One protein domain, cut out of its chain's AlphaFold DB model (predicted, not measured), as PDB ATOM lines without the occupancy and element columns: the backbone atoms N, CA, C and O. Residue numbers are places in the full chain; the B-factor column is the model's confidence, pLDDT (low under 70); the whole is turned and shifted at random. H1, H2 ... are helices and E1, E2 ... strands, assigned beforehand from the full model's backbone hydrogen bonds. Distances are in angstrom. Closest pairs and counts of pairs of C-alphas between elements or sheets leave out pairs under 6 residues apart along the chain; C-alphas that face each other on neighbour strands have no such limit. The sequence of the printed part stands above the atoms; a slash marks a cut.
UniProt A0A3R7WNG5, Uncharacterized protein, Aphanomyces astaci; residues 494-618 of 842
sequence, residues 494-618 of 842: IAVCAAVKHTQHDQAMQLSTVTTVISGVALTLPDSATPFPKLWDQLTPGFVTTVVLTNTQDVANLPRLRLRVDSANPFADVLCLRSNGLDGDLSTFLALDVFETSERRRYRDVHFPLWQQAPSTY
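This is residues 494 to 618 of the 842 residues of an uncharacterized protein of Aphanomyces astaci (UniProt A0A3R7WNG5). With little regular structure, a small parallel sheet, E1 E2 E3 in order, has H2 over one face, while H1 and H4 lie off it toward one end of the longest axis; residues 503 to 508 stick out. The 125 printed residues run H1 E1 E2 H2 E3 H3 H4, mixed in class, with only 49 in named elements. The whole is compact, radius of gyration of the C-alphas 15.7 A, spans 45 by 34 by 24 A.

H1, residues 494 to 503, 14.4 A, begins at C-alpha 494 (473.705, 432.313, 485.686). E1 is 515 to 519, E2 546 to 550, H2 558 to 568, 15.1 A, E3 573 to 576, H3 586 to 589. H4, 598 to 607, 14.2 A, ends at C-alpha 607 (465.417, 438.641, 491.519).

H1 and H4 are apart. N 516 of E1 and O 546 of E2 are 2.9 A apart; N 547 and O 573 of E3, 2.8 A. H2 is on the sheet; H3 only grazes it. H1, H2 and H4 have every O i to N i+4 pair within hydrogen-bond range; H3 is too short for one.

The printed part has no cut. H1 to E1 and E1 to E2 are long links. pLDDT is under 70 at 503 to 510, 520 to 533 and 580 to 593.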
ATOM      1  N   ILE A 494     474.294 431.145 486.357       87.38
ATOM      2  CA  ILE A 494     473.705 432.313 485.686       87.38
ATOM      3  C   ILE A 494     474.502 432.641 484.416       87.38
ATOM      4  O   ILE A 494     473.910 432.820 483.350       87.38
ATOM      5  N   ALA A 495     475.838 432.667 484.505       82.88
ATOM      6  CA  ALA A 495     476.713 432.964 483.369       82.88
ATOM      7  C   ALA A 495     476.557 431.927 482.248       82.88
ATOM      8  O   ALA A 495     476.424 432.297 481.080       82.88
ATOM      9  N   VAL A 496     476.532 430.637 482.605       80.94
ATOM     10  CA  VAL A 496     476.355 429.541 481.638       80.94
ATOM     11  C   VAL A 496     474.987 429.629 480.977       80.94
ATOM     12  O   VAL A 496     474.897 429.597 479.753       80.94
ATOM     13  N   CYS A 497     473.922 429.787 481.767       86.31
ATOM     14  CA  CYS A 497     472.565 429.882 481.238       86.31
ATOM     15  C   CYS A 497     472.415 431.085 480.303       86.31
ATOM     16  O   CYS A 497     471.787 430.960 479.253       86.31
ATOM     17  N   ALA A 498     472.993 432.237 480.660       85.88
ATOM     18  CA  ALA A 498     472.950 433.437 479.830       85.88
ATOM     19  C   ALA A 498     473.699 433.221 478.510       85.88
ATOM     20  O   ALA A 498     473.153 433.508 477.448       85.88
ATOM     21  N   ALA A 499     474.907 432.650 478.564       80.12
ATOM     22  CA  ALA A 499     475.695 432.336 477.375       80.12
ATOM     23  C   ALA A 499     474.963 431.359 476.443       80.12
ATOM     24  O   ALA A 499     474.900 431.600 475.240       80.12
ATOM     25  N   VAL A 500     474.353 430.303 476.996       77.19
ATOM     26  CA  VAL A 500     473.535 429.358 476.224       77.19
ATOM     27  C   VAL A 500     472.340 430.076 475.599       77.19
ATOM     28  O   VAL A 500     472.121 429.933 474.406       77.19
ATOM     29  N   LYS A 501     471.586 430.893 476.349       80.69
ATOM     30  CA  LYS A 501     470.437 431.642 475.806       80.69
ATOM     31  C   LYS A 501     470.820 432.583 474.662       80.69
ATOM     32  O   LYS A 501     470.055 432.689 473.709       80.69
ATOM     33  N   HIS A 502     471.990 433.215 474.719       76.25
ATOM     34  CA  HIS A 502     472.487 434.054 473.622       76.25
ATOM     35  C   HIS A 502     472.803 433.258 472.355       76.25
ATOM     36  O   HIS A 502     472.567 433.754 471.257       76.25
ATOM     37  N   THR A 503     473.293 432.022 472.481       67.81
ATOM     38  CA  THR A 503     473.609 431.163 471.327       67.81
ATOM     39  C   THR A 503     472.400 430.398 470.774       67.81
ATOM     40  O   THR A 503     472.466 429.896 469.652       67.81
ATOM     41  N   GLN A 504     471.266 430.359 471.493       65.56
ATOM     42  CA  GLN A 504     470.017 429.720 471.032       65.56
ATOM     43  C   GLN A 504     469.414 430.358 469.779       65.56
ATOM     44  O   GLN A 504     468.635 429.708 469.090       65.56
ATOM     45  N   HIS A 505     469.756 431.608 469.457       56.38
ATOM     46  CA  HIS A 505     469.270 432.230 468.225       56.38
ATOM     47  C   HIS A 505     469.847 431.590 466.948       56.38
ATOM     48  O   HIS A 505     469.190 431.670 465.912       56.38
ATOM     49  N   ASP A 506     470.995 430.902 467.031       49.53
ATOM     50  CA  ASP A 506     471.695 430.310 465.878       49.53
ATOM     51  C   ASP A 506     471.612 428.767 465.804       49.53
ATOM     52  O   ASP A 506     471.982 428.180 464.785       49.53
ATOM     53  N   GLN A 507     471.125 428.076 466.845       51.41
ATOM     54  CA  GLN A 507     471.030 426.605 466.888       51.41
ATOM     55  C   GLN A 507     469.700 426.112 467.476       51.41
ATOM     56  O   GLN A 507     469.174 426.688 468.421       51.41
ATOM     57  N   ALA A 508     469.196 424.976 466.978       57.41
ATOM     58  CA  ALA A 508     467.982 424.293 467.449       57.41
ATOM     59  C   ALA A 508     468.140 423.592 468.825       57.41
ATOM     60  O   ALA A 508     467.608 422.505 469.032       57.41
ATOM     61  N   MET A 509     468.905 424.167 469.758       60.44
ATOM     62  CA  MET A 509     469.079 423.636 471.115       60.44
ATOM     63  C   MET A 509     468.329 424.508 472.121       60.44
ATOM     64  O   MET A 509     468.558 425.708 472.185       60.44
ATOM     65  N   GLN A 510     467.464 423.911 472.940       69.31
ATOM     66  CA  GLN A 510     466.738 424.602 474.007       69.31
ATOM     67  C   GLN A 510     467.277 424.178 475.378       69.31
ATOM     68  O   GLN A 510     467.522 423.004 475.642       69.31
ATOM     69  N   LEU A 511     467.469 425.156 476.265       77.38
ATOM     70  CA  LEU A 511     467.905 424.928 477.643       77.38
ATOM     71  C   LEU A 511     466.727 424.368 478.444       77.38
ATOM     72  O   LEU A 511     465.830 425.120 478.820       77.38
ATOM     73  N   SER A 512     466.755 423.058 478.682       75.62
ATOM     74  CA  SER A 512     465.690 422.321 479.371       75.62
ATOM     75  C   SER A 512     465.923 422.227 480.880       75.62
ATOM     76  O   SER A 512     465.042 422.564 481.671       75.62
ATOM     77  N   THR A 513     467.113 421.776 481.292       77.62
ATOM     78  CA  THR A 513     467.472 421.507 482.694       77.62
ATOM     79  C   THR A 513     468.887 421.972 483.011       77.62
ATOM     80  O   THR A 513     469.741 422.083 482.131       77.62
ATOM     81  N   VAL A 514     469.130 422.249 484.292       85.06
ATOM     82  CA  VAL A 514     470.444 422.590 484.843       85.06
ATOM     83  C   VAL A 514     470.632 421.772 486.113       85.06
ATOM     84  O   VAL A 514     469.941 421.998 487.109       85.06
ATOM     85  N   THR A 515     471.564 420.823 486.073       80.44
ATOM     86  CA  THR A 515     471.806 419.889 487.176       80.44
ATOM     87  C   THR A 515     473.134 420.191 487.853       80.44
ATOM     88  O   THR A 515     474.181 420.127 487.208       80.44
ATOM     89  N   THR A 516     473.101 420.454 489.158       84.75
ATOM     90  CA  THR A 516     474.306 420.613 489.983       84.75
ATOM     91  C   THR A 516     474.564 419.327 490.757       84.75
ATOM     92  O   THR A 516     473.664 418.794 491.401       84.75
ATOM     93  N   VAL A 517     475.794 418.816 490.710       78.69
ATOM     94  CA  VAL A 517     476.191 417.594 491.424       78.69
ATOM     95  C   VAL A 517     477.126 417.969 492.565       78.69
ATOM     96  O   VAL A 517     478.207 418.501 492.329       78.69
ATOM     97  N   ILE A 518     476.719 417.673 493.795       80.81
ATOM     98  CA  ILE A 518     477.492 417.904 495.013       80.81
ATOM     99  C   ILE A 518     477.915 416.549 495.568       80.81
ATOM    100  O   ILE A 518     477.082 415.680 495.818       80.81
ATOM    101  N   SER A 519     479.208 416.365 495.806       76.00
ATOM    102  CA  SER A 519     479.702 415.165 496.478       76.00
ATOM    103  C   SER A 519     479.762 415.390 497.986       76.00
ATOM    104  O   SER A 519     480.404 416.326 498.457       76.00
ATOM    105  N   GLY A 520     479.135 414.500 498.754       69.06
ATOM    106  CA  GLY A 520     479.154 414.527 500.215       69.06
ATOM    107  C   GLY A 520     480.558 414.436 500.820       69.06
ATOM    108  O   GLY A 520     480.810 415.040 501.855       69.06
ATOM    109  N   VAL A 521     481.491 413.762 500.138       65.50
ATOM    110  CA  VAL A 521     482.902 413.631 500.560       65.50
ATOM    111  C   VAL A 521     483.680 414.935 500.349       65.50
ATOM    112  O   VAL A 521     484.607 415.224 501.098       65.50
ATOM    113  N   ALA A 522     483.282 415.755 499.368       61.88
ATOM    114  CA  ALA A 522     483.877 417.074 499.130       61.88
ATOM    115  C   ALA A 522     483.588 418.061 500.270       61.88
ATOM    116  O   ALA A 522     484.350 418.999 500.476       61.88
ATOM    117  N   LEU A 523     482.478 417.871 500.984       63.22
ATOM    118  CA  LEU A 523     482.002 418.794 502.014       63.22
ATOM    119  C   LEU A 523     482.667 418.580 503.380       63.22
ATOM    120  O   LEU A 523     482.492 419.408 504.266       63.22
ATOM    121  N   THR A 524     483.406 417.482 503.563       50.31
ATOM    122  CA  THR A 524     483.953 417.042 504.858       50.31
ATOM    123  C   THR A 524     485.463 417.266 504.992       50.31
ATOM    124  O   THR A 524     486.131 416.477 505.659       50.31
ATOM    125  N   LEU A 525     486.042 418.274 504.327       46.94
ATOM    126  CA  LEU A 525     487.481 418.538 504.454       46.94
ATOM    127  C   LEU A 525     487.839 418.987 505.887       46.94
ATOM    128  O   LEU A 525     487.187 419.902 506.388       46.94
ATOM    129  N   PRO A 526     488.866 418.395 506.532       36.47
ATOM    130  CA  PRO A 526     489.144 418.618 507.956       36.47
ATOM    131  C   PRO A 526     489.638 420.016 508.368       36.47
ATOM    132  O   PRO A 526     489.550 420.325 509.546       36.47
ATOM    133  N   ASP A 527     490.119 420.866 507.452       38.59
ATOM    134  CA  ASP A 527     490.820 422.118 507.823       38.59
ATOM    135  C   ASP A 527     490.355 423.377 507.070       38.59
ATOM    136  O   ASP A 527     490.891 424.468 507.262       38.59
ATOM    137  N   SER A 528     489.340 423.268 506.213       38.53
ATOM    138  CA  SER A 528     488.773 424.420 505.509       38.53
ATOM    139  C   SER A 528     487.317 424.571 505.905       38.53
ATOM    140  O   SER A 528     486.469 423.783 505.484       38.53
ATOM    141  N   ALA A 529     487.001 425.612 506.669       45.00
ATOM    142  CA  ALA A 529     485.625 425.923 507.038       45.00
ATOM    143  C   ALA A 529     484.709 426.228 505.819       45.00
ATOM    144  O   ALA A 529     483.490 426.270 505.966       45.00
ATOM    145  N   THR A 530     485.263 426.288 504.595       52.41
ATOM    146  CA  THR A 530     484.558 426.018 503.325       52.41
ATOM    147  C   THR A 530     485.483 425.289 502.327       52.41
ATOM    148  O   THR A 530     486.560 425.799 502.028       52.41
ATOM    149  N   PRO A 531     485.119 424.110 501.786       52.66
ATOM    150  CA  PRO A 531     486.035 423.372 500.910       52.66
ATOM    151  C   PRO A 531     486.027 423.790 499.436       52.66
ATOM    152  O   PRO A 531     486.988 423.500 498.728       52.66
ATOM    153  N   PHE A 532     484.978 424.463 498.946       63.62
ATOM    154  CA  PHE A 532     484.890 424.837 497.530       63.62
ATOM    155  C   PHE A 532     484.287 426.231 497.335       63.62
ATOM    156  O   PHE A 532     483.194 426.500 497.844       63.62
ATOM    157  N   PRO A 533     484.950 427.118 496.567       63.97
ATOM    158  CA  PRO A 533     484.411 428.439 496.290       63.97
ATOM    159  C   PRO A 533     483.131 428.302 495.474       63.97
ATOM    160  O   PRO A 533     483.025 427.440 494.598       63.97
ATOM    161  N   LYS A 534     482.174 429.197 495.730       71.00
ATOM    162  CA  LYS A 534     480.917 429.296 494.974       71.00
ATOM    163  C   LYS A 534     480.013 428.060 495.029       71.00
ATOM    164  O   LYS A 534     479.073 427.982 494.245       71.00
ATOM    165  N   LEU A 535     480.235 427.122 495.952       78.38
ATOM    166  CA  LEU A 535     479.372 425.944 496.103       78.38
ATOM    167  C   LEU A 535     477.887 426.335 496.202       78.38
ATOM    168  O   LEU A 535     477.052 425.805 495.475       78.38
ATOM    169  N   TRP A 536     477.565 427.282 497.086       81.81
ATOM    170  CA  TRP A 536     476.189 427.742 497.291       81.81
ATOM    171  C   TRP A 536     475.684 428.585 496.112       81.81
ATOM    172  O   TRP A 536     474.538 428.439 495.692       81.81
ATOM    173  N   ASP A 537     476.565 429.366 495.483       81.25
ATOM    174  CA  ASP A 537     476.270 430.112 494.255       81.25
ATOM    175  C   ASP A 537     475.848 429.164 493.111       81.25
ATOM    176  O   ASP A 537     474.960 429.479 492.315       81.25
ATOM    177  N   GLN A 538     476.414 427.955 493.052       83.50
ATOM    178  CA  GLN A 538     476.054 426.919 492.076       83.50
ATOM    179  C   GLN A 538     474.692 426.267 492.316       83.50
ATOM    180  O   GLN A 538     474.244 425.471 491.489       83.50
ATOM    181  N   LEU A 539     474.008 426.619 493.405       87.81
ATOM    182  CA  LEU A 539     472.641 426.192 493.692       87.81
ATOM    183  C   LEU A 539     471.617 427.289 493.409       87.81
ATOM    184  O   LEU A 539     470.459 427.105 493.743       87.81
ATOM    185  N   THR A 540     472.004 428.390 492.752       88.75
ATOM    186  CA  THR A 540     471.135 429.559 492.527       88.75
ATOM    187  C   THR A 540     469.670 429.197 492.193       88.75
ATOM    188  O   THR A 540     469.410 428.584 491.143       88.75
ATOM    189  N   PRO A 541     468.700 429.636 493.021       87.88
ATOM    190  CA  PRO A 541     467.285 429.387 492.783       87.88
ATOM    191  C   PRO A 541     466.797 430.069 491.504       87.88
ATOM    192  O   PRO A 541     467.237 431.153 491.121       87.88
ATOM    193  N   GLY A 542     465.889 429.392 490.802       86.56
ATOM    194  CA  GLY A 542     465.391 429.823 489.498       86.56
ATOM    195  C   GLY A 542     466.300 429.463 488.318       86.56
ATOM    196  O   GLY A 542     465.820 429.516 487.192       86.56
ATOM    197  N   PHE A 543     467.553 429.050 488.532       89.88
ATOM    198  CA  PHE A 543     468.442 428.580 487.460       89.88
ATOM    199  C   PHE A 543     468.665 427.075 487.536       89.88
ATOM    200  O   PHE A 543     468.422 426.367 486.563       89.88
ATOM    201  N   VAL A 544     469.091 426.587 488.699       89.25
ATOM    202  CA  VAL A 544     469.341 425.159 488.913       89.25
ATOM    203  C   VAL A 544     468.007 424.444 489.095       89.25
ATOM    204  O   VAL A 544     467.188 424.842 489.927       89.25
ATOM    205  N   THR A 545     467.772 423.414 488.284       86.19
ATOM    206  CA  THR A 545     466.529 422.629 488.288       86.19
ATOM    207  C   THR A 545     466.635 421.406 489.183       86.19
ATOM    208  O   THR A 545     465.652 421.034 489.816       86.19
ATOM    209  N   THR A 546     467.821 420.801 489.251       85.31
ATOM    210  CA  THR A 546     468.043 419.535 489.954       85.31
ATOM    211  C   THR A 546     469.374 419.577 490.694       85.31
ATOM    212  O   THR A 546     470.381 420.028 490.148       85.31
ATOM    213  N   VAL A 547     469.399 419.083 491.929       87.56
ATOM    214  CA  VAL A 547     470.616 418.916 492.728       87.56
ATOM    215  C   VAL A 547     470.830 417.434 492.998       87.56
ATOM    216  O   VAL A 547     469.935 416.743 493.467       87.56
ATOM    217  N   VAL A 548     472.021 416.924 492.721       83.75
ATOM    218  CA  VAL A 548     472.382 415.530 493.002       83.75
ATOM    219  C   VAL A 548     473.403 415.513 494.119       83.75
ATOM    220  O   VAL A 548     474.518 415.988 493.934       83.75
ATOM    221  N   LEU A 549     473.039 414.950 495.266       85.31
ATOM    222  CA  LEU A 549     473.952 414.704 496.373       85.31
ATOM    223  C   LEU A 549     474.517 413.293 496.226       85.31
ATOM    224  O   LEU A 549     473.771 412.332 496.378       85.31
ATOM    225  N   THR A 550     475.805 413.143 495.929       82.31
ATOM    226  CA  THR A 550     476.465 411.826 495.877       82.31
ATOM    227  C   THR A 550     477.172 411.501 497.186       82.31
ATOM    228  O   THR A 550     477.422 412.386 498.005       82.31
ATOM    229  N   ASN A 551     477.510 410.225 497.394       77.38
ATOM    230  CA  ASN A 551     478.197 409.749 498.600       77.38
ATOM    231  C   ASN A 551     477.461 410.086 499.909       77.38
ATOM    232  O   ASN A 551     478.087 410.349 500.934       77.38
ATOM    233  N   THR A 552     476.126 410.074 499.913       81.44
ATOM    234  CA  THR A 552     475.362 410.464 501.111       81.44
ATOM    235  C   THR A 552     475.579 409.535 502.307       81.44
ATOM    236  O   THR A 552     475.283 409.925 503.429       81.44
ATOM    237  N   GLN A 553     476.094 408.320 502.084       79.19
ATOM    238  CA  GLN A 553     476.471 407.380 503.147       79.19
ATOM    239  C   GLN A 553     477.687 407.849 503.967       79.19
ATOM    240  O   GLN A 553     477.835 407.451 505.115       79.19
ATOM    241  N   ASP A 554     478.544 408.682 503.370       74.81
ATOM    242  CA  ASP A 554     479.798 409.151 503.964       74.81
ATOM    243  C   ASP A 554     479.625 410.505 504.682       74.81
ATOM    244  O   ASP A 554     480.573 411.023 505.273       74.81
ATOM    245  N   VAL A 555     478.422 411.090 504.627       76.56
ATOM    246  CA  VAL A 555     478.096 412.389 505.227       76.56
ATOM    247  C   VAL A 555     477.632 412.189 506.666       76.56
ATOM    248  O   VAL A 555     476.558 411.638 506.904       76.56
ATOM    249  N   ALA A 556     478.402 412.706 507.627       73.75
ATOM    250  CA  ALA A 556     478.114 412.556 509.056       73.75
ATOM    251  C   ALA A 556     476.735 413.113 509.469       73.75
ATOM    252  O   ALA A 556     476.031 412.491 510.260       73.75
ATOM    253  N   ASN A 557     476.321 414.261 508.914       78.69
ATOM    254  CA  ASN A 557     475.022 414.882 509.200       78.69
ATOM    255  C   ASN A 557     474.269 415.241 507.909       78.69
ATOM    256  O   ASN A 557     474.129 416.409 507.531       78.69
ATOM    257  N   LEU A 558     473.787 414.206 507.212       82.44
ATOM    258  CA  LEU A 558     472.999 414.360 505.988       82.44
ATOM    259  C   LEU A 558     471.736 415.227 506.172       82.44
ATOM    260  O   LEU A 558     471.483 416.040 505.285       82.44
ATOM    261  N   PRO A 559     470.960 415.133 507.274       84.00
ATOM    262  CA  PRO A 559     469.799 416.003 507.479       84.00
ATOM    263  C   PRO A 559     470.151 417.494 507.493       84.00
ATOM    264  O   PRO A 559     469.456 418.292 506.868       84.00
ATOM    265  N   ARG A 560     471.258 417.875 508.144       82.19
ATOM    266  CA  ARG A 560     471.726 419.269 508.178       82.19
ATOM    267  C   ARG A 560     472.165 419.748 506.792       82.19
ATOM    268  O   ARG A 560     471.798 420.846 506.385       82.19
ATOM    269  N   LEU A 561     472.892 418.916 506.042       83.44
ATOM    270  CA  LEU A 561     473.245 419.223 504.651       83.44
ATOM    271  C   LEU A 561     471.997 419.364 503.769       83.44
ATOM    272  O   LEU A 561     471.910 420.291 502.967       83.44
ATOM    273  N   ARG A 562     471.017 418.472 503.937       85.06
ATOM    274  CA  ARG A 562     469.748 418.491 503.203       85.06
ATOM    275  C   ARG A 562     468.994 419.796 503.451       85.06
ATOM    276  O   ARG A 562     468.660 420.469 502.484       85.06
ATOM    277  N   LEU A 563     468.830 420.179 504.722       83.69
ATOM    278  CA  LEU A 563     468.220 421.450 505.123       83.69
ATOM    279  C   LEU A 563     468.912 422.635 504.444       83.69
ATOM    280  O   LEU A 563     468.254 423.545 503.943       83.69
ATOM    281  N   ARG A 564     470.246 422.608 504.404       85.50
ATOM    282  CA  ARG A 564     471.058 423.666 503.810       85.50
ATOM    283  C   ARG A 564     470.854 423.780 502.295       85.50
ATOM    284  O   ARG A 564     470.642 424.877 501.789       85.50
ATOM    285  N   VAL A 565     470.843 422.650 501.588       87.81
ATOM    286  CA  VAL A 565     470.579 422.584 500.140       87.81
ATOM    287  C   VAL A 565     469.155 423.036 499.812       87.81
ATOM    288  O   VAL A 565     468.977 423.840 498.901       87.81
ATOM    289  N   ASP A 566     468.159 422.582 500.576       88.00
ATOM    290  CA  ASP A 566     466.758 422.992 500.392       88.00
ATOM    291  C   ASP A 566     466.565 424.491 500.659       88.00
ATOM    292  O   ASP A 566     465.777 425.153 499.988       88.00
ATOM    293  N   SER A 567     467.329 425.050 501.600       86.25
ATOM    294  CA  SER A 567     467.315 426.489 501.875       86.25
ATOM    295  C   SER A 567     468.008 427.304 500.782       86.25
ATOM    296  O   SER A 567     467.573 428.417 500.489       86.25
ATOM    297  N   ALA A 568     469.081 426.774 500.185       87.00
ATOM    298  CA  ALA A 568     469.779 427.405 499.065       87.00
ATOM    299  C   ALA A 568     468.907 427.429 497.802       87.00
ATOM    300  O   ALA A 568     468.888 428.417 497.072       87.00
ATOM    301  N   ASN A 569     468.176 426.340 497.540       88.94
ATOM    302  CA  ASN A 569     467.284 426.237 496.395       88.94
ATOM    303  C   ASN A 569     466.001 425.471 496.734       88.94
ATOM    304  O   ASN A 569     465.943 424.254 496.534       88.94
ATOM    305  N   PRO A 570     464.935 426.175 497.147       86.56
ATOM    306  CA  PRO A 570     463.666 425.533 497.479       86.56
ATOM    307  C   PRO A 570     462.927 424.983 496.250       86.56
ATOM    308  O   PRO A 570     461.944 424.266 496.399       86.56
ATOM    309  N   PHE A 571     463.367 425.331 495.034       84.81
ATOM    310  CA  PHE A 571     462.746 424.884 493.788       84.81
ATOM    311  C   PHE A 571     463.439 423.667 493.179       84.81
ATOM    312  O   PHE A 571     462.913 423.114 492.218       84.81
ATOM    313  N   ALA A 572     464.642 423.297 493.618       86.31
ATOM    314  CA  ALA A 572     465.377 422.216 492.977       86.31
ATOM    315  C   ALA A 572     464.900 420.850 493.469       86.31
ATOM    316  O   ALA A 572     464.771 420.617 494.669       86.31
ATOM    317  N   ASP A 573     464.732 419.916 492.535       83.56
ATOM    318  CA  ASP A 573     464.559 418.513 492.891       83.56
ATOM    319  C   ASP A 573     465.894 417.973 493.395       83.56
ATOM    320  O   ASP A 573     466.902 418.066 492.689       83.56
ATOM    321  N   VAL A 574     465.925 417.416 494.605       85.94
ATOM    322  CA  VAL A 574     467.177 416.925 495.187       85.94
ATOM    323  C   VAL A 574     467.201 415.409 495.266       85.94
ATOM    324  O   VAL A 574     466.386 414.777 495.937       85.94
ATOM    325  N   LEU A 575     468.187 414.833 494.591       82.69
ATOM    326  CA  LEU A 575     468.400 413.401 494.480       82.69
ATOM    327  C   LEU A 575     469.590 412.994 495.345       82.69
ATOM    328  O   LEU A 575     470.722 413.401 495.096       82.69
ATOM    329  N   CYS A 576     469.338 412.171 496.359       83.75
ATOM    330  CA  CYS A 576     470.367 411.648 497.252       83.75
ATOM    331  C   CYS A 576     470.839 410.268 496.775       83.75
ATOM    332  O   CYS A 576     470.114 409.281 496.900       83.75
ATOM    333  N   LEU A 577     472.064 410.193 496.263       81.69
ATOM    334  CA  LEU A 577     472.729 408.962 495.850       81.69
ATOM    335  C   LEU A 577     473.694 408.487 496.939       81.69
ATOM    336  O   LEU A 577     474.600 409.208 497.366       81.69
ATOM    337  N   ARG A 578     473.537 407.224 497.353       76.75
ATOM    338  CA  ARG A 578     474.407 406.602 498.365       76.75
ATOM    339  C   ARG A 578     475.873 406.566 497.935       76.75
ATOM    340  O   ARG A 578     476.747 406.734 498.777       76.75
ATOM    341  N   SER A 579     476.128 406.380 496.641       74.62
ATOM    342  CA  SER A 579     477.458 406.326 496.029       74.62
ATOM    343  C   SER A 579     477.524 407.241 494.794       74.62
ATOM    344  O   SER A 579     476.601 408.007 494.528       74.62
ATOM    345  N   ASN A 580     478.621 407.180 494.032       66.31
ATOM    346  CA  ASN A 580     478.775 407.901 492.759       66.31
ATOM    347  C   ASN A 580     478.070 407.218 491.567       66.31
ATOM    348  O   ASN A 580     478.188 407.701 490.439       66.31
ATOM    349  N   GLY A 581     477.406 406.079 491.788       57.91
ATOM    350  CA  GLY A 581     476.622 405.366 490.780       57.91
ATOM    351  C   GLY A 581     475.142 405.731 490.855       57.91
ATOM    352  O   GLY A 581     474.592 405.899 491.943       57.91
ATOM    353  N   LEU A 582     474.503 405.843 489.691       60.50
ATOM    354  CA  LEU A 582     473.050 405.886 489.589       60.50
ATOM    355  C   LEU A 582     472.540 404.461 489.346       60.50
ATOM    356  O   LEU A 582     472.623 403.964 488.226       60.50
ATOM    357  N   ASP A 583     471.989 403.827 490.377       52.97
ATOM    358  CA  ASP A 583     471.269 402.559 490.237       52.97
ATOM    359  C   ASP A 583     469.792 402.866 489.906       52.97
ATOM    360  O   ASP A 583     468.913 402.758 490.760       52.97
ATOM    361  N   GLY A 584     469.510 403.361 488.694       54.47
ATOM    362  CA  GLY A 584     468.161 403.787 488.293       54.47
ATOM    363  C   GLY A 584     468.049 404.274 486.845       54.47
ATOM    364  O   GLY A 584     469.050 404.403 486.143       54.47
ATOM    365  N   ASP A 585     466.819 404.533 486.394       49.22
ATOM    366  CA  ASP A 585     466.543 405.014 485.038       49.22
ATOM    367  C   ASP A 585     466.914 406.504 484.886       49.22
ATOM    368  O   ASP A 585     466.590 407.344 485.736       49.22
ATOM    369  N   LEU A 586     467.586 406.828 483.777       52.12
ATOM    370  CA  LEU A 586     467.978 408.185 483.382       52.12
ATOM    371  C   LEU A 586     466.765 409.101 483.183       52.12
ATOM    372  O   LEU A 586     466.919 410.318 483.272       52.12
ATOM    373  N   SER A 587     465.567 408.539 482.980       54.09
ATOM    374  CA  SER A 587     464.307 409.292 482.929       54.09
ATOM    375  C   SER A 587     464.080 410.187 484.154       54.09
ATOM    376  O   SER A 587     463.509 411.264 484.012       54.09
ATOM    377  N   THR A 588     464.632 409.832 485.322       54.00
ATOM    378  CA  THR A 588     464.604 410.662 486.545       54.00
ATOM    379  C   THR A 588     465.290 412.032 486.367       54.00
ATOM    380  O   THR A 588     464.965 412.981 487.073       54.00
ATOM    381  N   PHE A 589     466.224 412.155 485.413       53.53
ATOM    382  CA  PHE A 589     466.917 413.403 485.053       53.53
ATOM    383  C   PHE A 589     466.337 414.099 483.816       53.53
ATOM    384  O   PHE A 589     466.691 415.245 483.528       53.53
ATOM    385  N   LEU A 590     465.471 413.415 483.066       53.56
ATOM    386  CA  LEU A 590     464.894 413.900 481.815       53.56
ATOM    387  C   LEU A 590     463.567 414.605 482.101       53.56
ATOM    388  O   LEU A 590     462.492 414.127 481.754       53.56
ATOM    389  N   ALA A 591     463.648 415.761 482.751       58.03
ATOM    390  CA  ALA A 591     462.498 416.629 482.915       58.03
ATOM    391  C   ALA A 591     462.509 417.689 481.798       58.03
ATOM    392  O   ALA A 591     463.368 418.571 481.765       58.03
ATOM    393  N   LEU A 592     461.592 417.569 480.836       61.09
ATOM    394  CA  LEU A 592     461.505 418.495 479.703       61.09
ATOM    395  C   LEU A 592     461.076 419.892 480.182       61.09
ATOM    396  O   LEU A 592     460.089 420.037 480.898       61.09
ATOM    397  N   ASP A 593     461.831 420.915 479.781       67.69
ATOM    398  CA  ASP A 593     461.550 422.345 479.966       67.69
ATOM    399  C   ASP A 593     461.338 422.828 481.414       67.69
ATOM    400  O   ASP A 593     460.753 423.891 481.654       67.69
ATOM    401  N   VAL A 594     461.882 422.119 482.409       76.44
ATOM    402  CA  VAL A 594     461.781 422.527 483.825       76.44
ATOM    403  C   VAL A 594     462.373 423.913 484.072       76.44
ATOM    404  O   VAL A 594     461.840 424.684 484.878       76.44
ATOM    405  N   PHE A 595     463.428 424.276 483.341       84.44
ATOM    406  CA  PHE A 595     464.051 425.595 483.413       84.44
ATOM    407  C   PHE A 595     463.067 426.739 483.099       84.44
ATOM    408  O   PHE A 595     463.195 427.838 483.645       84.44
ATOM    409  N   GLU A 596     462.047 426.501 482.270       83.50
ATOM    410  CA  GLU A 596     461.069 427.507 481.831       83.50
ATOM    411  C   GLU A 596     459.717 427.441 482.559       83.50
ATOM    412  O   GLU A 596     458.778 428.154 482.198       83.50
ATOM    413  N   THR A 597     459.626 426.645 483.627       80.94
ATOM    414  CA  THR A 597     458.450 426.614 484.511       80.94
ATOM    415  C   THR A 597     458.099 428.005 485.052       80.94
ATOM    416  O   THR A 597     458.975 428.816 485.371       80.94
ATOM    417  N   SER A 598     456.798 428.291 485.179       79.50
ATOM    418  CA  SER A 598     456.285 429.623 485.540       79.50
ATOM    419  C   SER A 598     456.822 430.144 486.872       79.50
ATOM    420  O   SER A 598     457.074 431.339 487.002       79.50
ATOM    421  N   GLU A 599     457.021 429.260 487.850       80.62
ATOM    422  CA  GLU A 599     457.548 429.608 489.174       80.62
ATOM    423  C   GLU A 599     459.007 430.064 489.095       80.62
ATOM    424  O   GLU A 599     459.344 431.147 489.575       80.62
ATOM    425  N   ARG A 600     459.861 429.293 488.407       86.62
ATOM    426  CA  ARG A 600     461.283 429.618 488.229       86.62
ATOM    427  C   ARG A 600     461.470 430.861 487.370       86.62
ATOM    428  O   ARG A 600     462.289 431.710 487.709       86.62
ATOM    429  N   ARG A 601     460.680 431.015 486.299       85.25
ATOM    430  CA  ARG A 601     460.694 432.229 485.470       85.25
ATOM    431  C   ARG A 601     460.310 433.457 486.287       85.25
ATOM    432  O   ARG A 601     461.071 434.414 486.304       85.25
ATOM    433  N   ARG A 602     459.205 433.398 487.037       84.50
ATOM    434  CA  ARG A 602     458.780 434.498 487.914       84.50
ATOM    435  C   ARG A 602     459.853 434.847 488.944       84.50
ATOM    436  O   ARG A 602     460.092 436.025 489.183       84.50
ATOM    437  N   TYR A 603     460.506 433.844 489.531       86.25
ATOM    438  CA  TYR A 603     461.611 434.069 490.460       86.25
ATOM    439  C   TYR A 603     462.777 434.811 489.783       86.25
ATOM    440  O   TYR A 603     463.270 435.801 490.323       86.25
ATOM    441  N   ARG A 604     463.173 434.399 488.569       90.06
ATOM    442  CA  ARG A 604     464.202 435.096 487.778       90.06
ATOM    443  C   ARG A 604     463.794 436.518 487.397       90.06
ATOM    444  O   ARG A 604     464.627 437.408 487.481       90.06
ATOM    445  N   ASP A 605     462.540 436.744 487.019       86.31
ATOM    446  CA  ASP A 605     462.051 438.071 486.625       86.31
ATOM    447  C   ASP A 605     462.077 439.060 487.801       86.31
ATOM    448  O   ASP A 605     462.336 440.246 487.609       86.31
ATOM    449  N   VAL A 606     461.842 438.573 489.023       82.94
ATOM    450  CA  VAL A 606     461.878 439.389 490.244       82.94
ATOM    451  C   VAL A 606     463.311 439.619 490.724       82.94
ATOM    452  O   VAL A 606     463.696 440.757 490.982       82.94
ATOM    453  N   HIS A 607     464.111 438.559 490.855       83.31
ATOM    454  CA  HIS A 607     465.417 438.641 491.519       83.31
ATOM    455  C   HIS A 607     466.589 438.883 490.563       83.31
ATOM    456  O   HIS A 607     467.620 439.414 490.973       83.31
ATOM    457  N   PHE A 608     466.438 438.526 489.290       88.62
ATOM    458  CA  PHE A 608     467.502 438.583 488.293       88.62
ATOM    459  C   PHE A 608     467.038 439.189 486.954       88.62
ATOM    460  O   PHE A 608     467.412 438.665 485.914       88.62
ATOM    461  N   PRO A 609     466.262 440.289 486.904       87.00
ATOM    462  CA  PRO A 609     465.574 440.751 485.686       87.00
ATOM    463  C   PRO A 609     466.478 440.951 484.456       87.00
ATOM    464  O   PRO A 609     466.027 440.796 483.323       87.00
ATOM    465  N   LEU A 610     467.760 441.274 484.660       88.19
ATOM    466  CA  LEU A 610     468.724 441.541 483.589       88.19
ATOM    467  C   LEU A 610     469.692 440.379 483.334       88.19
ATOM    468  O   LEU A 610     470.691 440.570 482.650       88.19
ATOM    469  N   TRP A 611     469.436 439.179 483.864       90.06
ATOM    470  CA  TRP A 611     470.395 438.066 483.817       90.06
ATOM    471  C   TRP A 611     470.828 437.666 482.406       90.06
ATOM    472  O   TRP A 611     471.955 437.222 482.217       90.06
ATOM    473  N   GLN A 612     469.955 437.841 481.411       85.81
ATOM    474  CA  GLN A 612     470.299 437.589 480.012       85.81
ATOM    475  C   GLN A 612     471.174 438.714 479.452       85.81
ATOM    476  O   GLN A 612     472.172 438.451 478.802       85.81
ATOM    477  N   GLN A 613     470.834 439.975 479.715       86.25
ATOM    478  CA  GLN A 613     471.487 441.135 479.095       86.25
ATOM    479  C   GLN A 613     472.825 441.480 479.764       86.25
ATOM    480  O   GLN A 613     473.785 441.835 479.086       86.25
ATOM    481  N   ALA A 614     472.886 441.361 481.090       85.44
ATOM    482  CA  ALA A 614     474.032 441.702 481.924       85.44
ATOM    483  C   ALA A 614     474.233 440.648 483.036       85.44
ATOM    484  O   ALA A 614     474.075 440.951 484.222       85.44
ATOM    485  N   PRO A 615     474.596 439.396 482.692       83.62
ATOM    486  CA  PRO A 615     474.818 438.341 483.686       83.62
ATOM    487  C   PRO A 615     475.901 438.711 484.711       83.62
ATOM    488  O   PRO A 615     475.799 438.340 485.876       83.62
ATOM    489  N   SER A 616     476.901 439.504 484.314       79.44
ATOM    490  CA  SER A 616     477.986 439.977 485.185       79.44
ATOM    491  C   SER A 616     477.520 440.820 486.376       79.44
ATOM    492  O   SER A 616     478.283 441.006 487.314       79.44
ATOM    493  N   THR A 617     476.288 441.339 486.361       79.62
ATOM    494  CA  THR A 617     475.701 442.055 487.505       79.62
ATOM    495  C   THR A 617     475.367 441.116 488.666       79.62
ATOM    496  O   THR A 617     475.368 441.542 489.817       79.62
ATOM    497  N   TYR A 618     475.086 439.847 488.369       79.94
ATOM    498  CA  TYR A 618     474.640 438.850 489.347       79.94
ATOM    499  C   TYR A 618     475.700 437.787 489.634       79.94
ATOM    500  O   TYR A 618     475.645 437.117 490.662       79.94
TER     501      TYR A 618